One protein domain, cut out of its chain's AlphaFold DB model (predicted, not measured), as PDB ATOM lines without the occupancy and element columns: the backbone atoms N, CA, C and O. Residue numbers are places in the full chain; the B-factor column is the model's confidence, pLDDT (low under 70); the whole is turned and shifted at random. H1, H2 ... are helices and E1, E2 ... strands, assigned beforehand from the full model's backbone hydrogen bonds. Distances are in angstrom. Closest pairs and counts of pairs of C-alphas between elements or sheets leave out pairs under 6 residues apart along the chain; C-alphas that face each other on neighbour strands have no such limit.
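What this domain is: This is residues 16 to 66 of the 247 residues of an uncharacterized protein of Anaerolineaceae bacterium 4572_5.2 (UniProt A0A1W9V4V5). A small three-stranded sheet has E3 in the middle, H2 standing up from it and H3 grazing it; H1 and the E2-E3 hairpin turn lie at opposite ends of the long axis. The 51 printed residues run H1, E1, H2, H3, E2, E3, mixed in class; the sheet, E1 - E3 - E2, is antiparallel. It is compact, radius of gyration of the C-alphas 10.5 A, spanning 32 by 22 by 17 A.

Where its parts are: Find E3, residues 58 to 65, 21.2 A long, ending at C-alpha 65 (118.537, 149.869, 164.303). Beside it are E1, residues 23 to 27, and E2, residues 51 to 55, each 13.2 A. H1, residues 16 to 20, 6.1 A, starts at (112.205, 163.000, 169.736); H2, 28 to 33, spans 8.6 A and H3, 38 to 45, 10.4 A.

How they stand to each other: Look at N 26 and O 62, 2.9 A, for E1 and E3, and N 53 and O 61, 2.8 A, for the hairpin E2 and E3. E1, H2 H3, E2 form a split strand-helix-strand unit, two same-way strands with E3 between, its crossover right-handed. H2 stands up from the sheet, its line rising 56 degrees out of the local plane; the closest C-alphas of H2 and E3 are those of Arg 28 and Tyr 60, 5.2 A apart. H3 only grazes the sheet with residues 41 to 45. In H1, H2 and H3 every O i to N i+4 pair is within hydrogen-bond range.

The domain as a whole: The printed part has no cut, its links are tight, and no printed residue is under 70.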
ATOM      1  N   ASP A  16     113.447 163.492 170.333       93.31
ATOM      2  CA  ASP A  16     112.205 163.000 169.736       93.31
ATOM      3  C   ASP A  16     112.403 162.456 168.313       93.31
ATOM      4  O   ASP A  16     111.777 161.463 167.953       93.31
ATOM      5  N   VAL A  17     113.306 163.049 167.523       92.62
ATOM      6  CA  VAL A  17     113.631 162.588 166.162       92.62
ATOM      7  C   VAL A  17     114.190 161.170 166.189       92.62
ATOM      8  O   VAL A  17     113.728 160.304 165.449       92.62
ATOM      9  N   ALA A  18     115.158 160.901 167.064       93.19
ATOM     10  CA  ALA A  18     115.704 159.556 167.197       93.19
ATOM     11  C   ALA A  18     114.661 158.581 167.746       93.19
ATOM     12  O   ALA A  18     114.546 157.472 167.239       93.19
ATOM     13  N   LEU A  19     113.872 158.993 168.738       94.44
ATOM     14  CA  LEU A  19     112.895 158.122 169.392       94.44
ATOM     15  C   LEU A  19     111.653 157.809 168.547       94.44
ATOM     16  O   LEU A  19     110.926 156.885 168.898       94.44
ATOM     17  N   ARG A  20     111.419 158.512 167.436       93.25
ATOM     18  CA  ARG A  20     110.385 158.162 166.442       93.25
ATOM     19  C   ARG A  20     110.932 157.460 165.193       93.25
ATOM     20  O   ARG A  20     110.154 157.036 164.349       93.25
ATOM     21  N   SER A  21     112.255 157.371 165.052       92.56
ATOM     22  CA  SER A  21     112.905 156.828 163.854       92.56
ATOM     23  C   SER A  21     113.182 155.332 163.976       92.56
ATOM     24  O   SER A  21     113.558 154.855 165.045       92.56
ATOM     25  N   ASP A  22     113.096 154.615 162.854       92.06
ATOM     26  CA  ASP A  22     113.465 153.193 162.757       92.06
ATOM     27  C   ASP A  22     114.984 152.964 162.797       92.06
ATOM     28  O   ASP A  22     115.452 151.896 163.181       92.06
ATOM     29  N   TYR A  23     115.761 153.972 162.397       93.50
ATOM     30  CA  TYR A  23     117.221 153.950 162.399       93.50
ATOM     31  C   TYR A  23     117.774 155.270 162.909       93.50
ATOM     32  O   TYR A  23     117.238 156.340 162.617       93.50
ATOM     33  N   VAL A  24     118.902 155.194 163.610       95.25
ATOM     34  CA  VAL A  24     119.638 156.367 164.083       95.25
ATOM     35  C   VAL A  24     121.066 156.315 163.572       95.25
ATOM     36  O   VAL A  24     121.756 155.305 163.699       95.25
ATOM     37  N   VAL A  25     121.515 157.431 163.003       95.19
ATOM     38  CA  VAL A  25     122.899 157.616 162.572       95.19
ATOM     39  C   VAL A  25     123.580 158.566 163.545       95.19
ATOM     40  O   VAL A  25     123.177 159.722 163.671       95.19
ATOM     41  N   ILE A  26     124.624 158.086 164.218       96.19
ATOM     42  CA  ILE A  26     125.489 158.906 165.066       96.19
ATOM     43  C   ILE A  26     126.771 159.183 164.295       96.19
ATOM     44  O   ILE A  26     127.505 158.261 163.948       96.19
ATOM     45  N   TYR A  27     127.073 160.454 164.049       96.00
ATOM     46  CA  TYR A  27     128.367 160.845 163.492       96.00
ATOM     47  C   TYR A  27     129.427 160.968 164.588       96.00
ATOM     48  O   TYR A  27     129.132 161.318 165.732       96.00
ATOM     49  N   ARG A  28     130.703 160.812 164.220       96.19
ATOM     50  CA  ARG A  28     131.844 161.022 165.129       96.19
ATOM     51  C   ARG A  28     131.797 162.379 165.833       96.19
ATOM     52  O   ARG A  28     132.103 162.460 167.017       96.19
ATOM     53  N   ALA A  29     131.361 163.428 165.135       95.56
ATOM     54  CA  ALA A  29     131.189 164.753 165.728       95.56
ATOM     55  C   ALA A  29     130.129 164.774 166.849       95.56
ATOM     56  O   ALA A  29     130.326 165.459 167.850       95.56
ATOM     57  N   GLN A  30     129.036 164.016 166.714       96.19
ATOM     58  CA  GLN A  30     128.007 163.887 167.753       96.19
ATOM     59  C   GLN A  30     128.510 163.072 168.940       96.19
ATOM     60  O   GLN A  30     128.316 163.498 170.073       96.19
ATOM     61  N   GLN A  31     129.235 161.975 168.701       95.56
ATOM     62  CA  GLN A  31     129.901 161.224 169.770       95.56
ATOM     63  C   GLN A  31     130.873 162.114 170.562       95.56
ATOM     64  O   GLN A  31     130.879 162.086 171.788       95.56
ATOM     65  N   GLN A  32     131.686 162.919 169.874       95.75
ATOM     66  CA  GLN A  32     132.670 163.801 170.510       95.75
ATOM     67  C   GLN A  32     132.031 164.939 171.311       95.75
ATOM     68  O   GLN A  32     132.607 165.383 172.300       95.75
ATOM     69  N   ARG A  33     130.869 165.432 170.868       96.44
ATOM     70  CA  ARG A  33     130.163 166.559 171.493       96.44
ATOM     71  C   ARG A  33     129.060 166.135 172.452       96.44
ATOM     72  O   ARG A  33     128.543 166.995 173.151       96.44
ATOM     73  N   LEU A  34     128.701 164.850 172.460       95.81
ATOM     74  CA  LEU A  34     127.543 164.326 173.179       95.81
ATOM     75  C   LEU A  34     126.258 165.106 172.829       95.81
ATOM     76  O   LEU A  34     125.522 165.535 173.707       95.81
ATOM     77  N   ALA A  35     126.028 165.320 171.527       93.94
ATOM     78  CA  ALA A  35     124.908 166.099 170.990       93.94
ATOM     79  C   ALA A  35     123.961 165.233 170.125       93.94
ATOM     80  O   ALA A  35     124.453 164.374 169.387       93.94
ATOM     81  N   PRO A  36     122.633 165.473 170.137       93.00
ATOM     82  CA  PRO A  36     121.969 166.658 170.695       93.00
ATOM     83  C   PRO A  36     121.839 166.660 172.221       93.00
ATOM     84  O   PRO A  36     121.737 167.730 172.808       93.00
ATOM     85  N   SER A  37     121.925 165.493 172.857       94.38
ATOM     86  CA  SER A  37     122.014 165.371 174.311       94.38
ATOM     87  C   SER A  37     122.965 164.237 174.714       94.38
ATOM     88  O   SER A  37     123.109 163.255 173.968       94.38
ATOM     89  N   PRO A  38     123.635 164.332 175.875       95.00
ATOM     90  CA  PRO A  38     124.499 163.264 176.355       95.00
ATOM     91  C   PRO A  38     123.779 161.942 176.593       95.00
ATOM     92  O   PRO A  38     124.363 160.888 176.348       95.00
ATOM     93  N   GLU A  39     122.532 161.990 177.050       93.44
ATOM     94  CA  GLU A  39     121.720 160.832 177.410       93.44
ATOM     95  C   GLU A  39     121.479 159.963 176.178       93.44
ATOM     96  O   GLU A  39     121.855 158.790 176.164       93.44
ATOM     97  N   ILE A  40     120.954 160.554 175.099       94.31
ATOM     98  CA  ILE A  40     120.612 159.783 173.904       94.31
ATOM     99  C   ILE A  40     121.848 159.289 173.154       94.31
ATOM    100  O   ILE A  40     121.852 158.185 172.614       94.31
ATOM    101  N   VAL A  41     122.930 160.072 173.138       95.50
ATOM    102  CA  VAL A  41     124.171 159.642 172.488       95.50
ATOM    103  C   VAL A  41     124.788 158.471 173.248       95.50
ATOM    104  O   VAL A  41     125.199 157.498 172.621       95.50
ATOM    105  N   ARG A  42     124.824 158.520 174.586       95.06
ATOM    106  CA  ARG A  42     125.323 157.403 175.403       95.06
ATOM    107  C   ARG A  42     124.447 156.164 175.275       95.06
ATOM    108  O   ARG A  42     125.002 155.074 175.199       95.06
ATOM    109  N   GLU A  43     123.128 156.333 175.194       93.50
ATOM    110  CA  GLU A  43     122.194 155.231 174.949       93.50
ATOM    111  C   GLU A  43     122.580 154.466 173.680       93.50
ATOM    112  O   GLU A  43     122.847 153.268 173.745       93.50
ATOM    113  N   TYR A  44     122.717 155.150 172.541       94.50
ATOM    114  CA  TYR A  44     123.093 154.474 171.296       94.50
ATOM    115  C   TYR A  44     124.523 153.928 171.317       94.50
ATOM    116  O   TYR A  44     124.746 152.822 170.843       94.50
ATOM    117  N   LEU A  45     125.485 154.638 171.916       93.00
ATOM    118  CA  LEU A  45     126.867 154.147 172.032       93.00
ATOM    119  C   LEU A  45     127.013 152.927 172.954       93.00
ATOM    120  O   LEU A  45     128.036 152.248 172.892       93.00
ATOM    121  N   SER A  46     126.028 152.655 173.812       94.31
ATOM    122  CA  SER A  46     125.992 151.441 174.635       94.31
ATOM    123  C   SER A  46     125.494 150.207 173.872       94.31
ATOM    124  O   SER A  46     125.651 149.083 174.352       94.31
ATOM    125  N   ARG A  47     124.904 150.406 172.686       94.25
ATOM    126  CA  ARG A  47     124.372 149.349 171.822       94.25
ATOM    127  C   ARG A  47     125.417 148.907 170.800       94.25
ATOM    128  O   ARG A  47     126.355 149.632 170.477       94.25
ATOM    129  N   GLU A  48     125.220 147.719 170.241       94.69
ATOM    130  CA  GLU A  48     125.982 147.279 169.075       94.69
ATOM    131  C   GLU A  48     125.411 147.941 167.803       94.69
ATOM    132  O   GLU A  48     124.201 147.858 167.567       94.69
ATOM    133  N   PRO A  49     126.234 148.636 166.995       96.88
ATOM    134  CA  PRO A  49     125.791 149.199 165.724       96.88
ATOM    135  C   PRO A  49     125.546 148.083 164.705       96.88
ATOM    136  O   PRO A  49     126.319 147.133 164.613       96.88
ATOM    137  N   GLU A  50     124.527 148.236 163.861       96.19
ATOM    138  CA  GLU A  50     124.340 147.338 162.715       96.19
ATOM    139  C   GLU A  50     125.398 147.590 161.638       96.19
ATOM    140  O   GLU A  50     125.852 146.665 160.964       96.19
ATOM    141  N   HIS A  51     125.823 148.847 161.484       95.94
ATOM    142  CA  HIS A  51     126.874 149.196 160.542       95.94
ATOM    143  C   HIS A  51     127.741 150.352 161.035       95.94
ATOM    144  O   HIS A  51     127.254 151.310 161.641       95.94
ATOM    145  N   VAL A  52     129.033 150.288 160.713       97.62
ATOM    146  CA  VAL A  52     129.996 151.364 160.952       97.62
ATOM    147  C   VAL A  52     130.561 151.809 159.613       97.62
ATOM    148  O   VAL A  52     131.191 151.033 158.898       97.62
ATOM    149  N   VAL A  53     130.338 153.077 159.280       96.81
ATOM    150  CA  VAL A  53     130.915 153.709 158.096       96.81
ATOM    151  C   VAL A  53     132.311 154.193 158.448       96.81
ATOM    152  O   VAL A  53     132.476 155.073 159.298       96.81
ATOM    153  N   GLU A  54     133.311 153.654 157.762       97.81
ATOM    154  CA  GLU A  54     134.702 154.067 157.906       97.81
ATOM    155  C   GLU A  54     135.155 154.953 156.745       97.81
ATOM    156  O   GLU A  54     134.831 154.719 155.580       97.81
ATOM    157  N   ILE A  55     135.967 155.961 157.062       96.00
ATOM    158  CA  ILE A  55     136.667 156.790 156.081       96.00
ATOM    159  C   ILE A  55     138.161 156.642 156.361       96.00
ATOM    160  O   ILE A  55     138.631 157.001 157.437       96.00
ATOM    161  N   HIS A  56     138.908 156.084 155.402       95.94
ATOM    162  CA  HIS A  56     140.345 155.793 155.538       95.94
ATOM    163  C   HIS A  56     140.703 154.936 156.773       95.94
ATOM    164  O   HIS A  56     141.714 155.182 157.427       95.94
ATOM    165  N   GLY A  57     139.868 153.942 157.103       95.25
ATOM    166  CA  GLY A  57     140.066 153.058 158.262       95.25
ATOM    167  C   GLY A  57     139.744 153.706 159.612       95.25
ATOM    168  O   GLY A  57     140.119 153.181 160.657       95.25
ATOM    169  N   VAL A  58     139.088 154.871 159.606       96.12
ATOM    170  CA  VAL A  58     138.636 155.560 160.815       96.12
ATOM    171  C   VAL A  58     137.108 155.535 160.863       96.12
ATOM    172  O   VAL A  58     136.480 156.052 159.934       96.12
ATOM    173  N   PRO A  59     136.494 155.015 161.942       97.12
ATOM    174  CA  PRO A  59     135.054 155.100 162.154       97.12
ATOM    175  C   PRO A  59     134.562 156.550 162.094       97.12
ATOM    176  O   PRO A  59     135.040 157.424 162.827       97.12
ATOM    177  N   TYR A  60     133.622 156.811 161.190       97.50
ATOM    178  CA  TYR A  60     133.071 158.138 160.935       97.50
ATOM    179  C   TYR A  60     131.596 158.248 161.329       97.50
ATOM    180  O   TYR A  60     131.191 159.282 161.869       97.50
ATOM    181  N   ALA A  61     130.806 157.201 161.089       96.88
ATOM    182  CA  ALA A  61     129.409 157.141 161.502       96.88
ATOM    183  C   ALA A  61     129.012 155.727 161.938       96.88
ATOM    184  O   ALA A  61     129.490 154.743 161.379       96.88
ATOM    185  N   TRP A  62     128.108 155.649 162.907       97.31
ATOM    186  CA  TRP A  62     127.512 154.419 163.417       97.31
ATOM    187  C   TRP A  62     126.022 154.435 163.105       97.31
ATOM    188  O   TRP A  62     125.349 155.433 163.367       97.31
ATOM    189  N   ILE A  63     125.524 153.346 162.531       95.81
ATOM    190  CA  ILE A  63     124.125 153.167 162.156       95.81
ATOM    191  C   ILE A  63     123.531 152.132 163.102       95.81
ATOM    192  O   ILE A  63     123.993 150.991 163.153       95.81
ATOM    193  N   TYR A  64     122.514 152.547 163.845       95.88
ATOM    194  CA  TYR A  64     121.818 151.713 164.812       95.88
ATOM    195  C   TYR A  64     120.402 151.425 164.319       95.88
ATOM    196  O   TYR A  64     119.697 152.378 163.962       95.88
ATOM    197  N   PRO A  65     119.953 150.160 164.355       94.38
ATOM    198  CA  PRO A  65     118.537 149.869 164.303       94.38
ATOM    199  C   PRO A  65     117.917 150.397 165.595       94.38
ATOM    200  O   PRO A  65     118.523 150.340 166.674       94.38
ATOM    201  N   ASN A  66     116.712 150.932 165.497       91.88
ATOM    202  CA  ASN A  66     116.030 151.508 166.634       91.88
ATOM    203  C   ASN A  66     114.652 150.882 166.847       91.88
ATOM    204  O   ASN A  66     114.041 150.310 165.948       91.88
TER     205      ASN A  66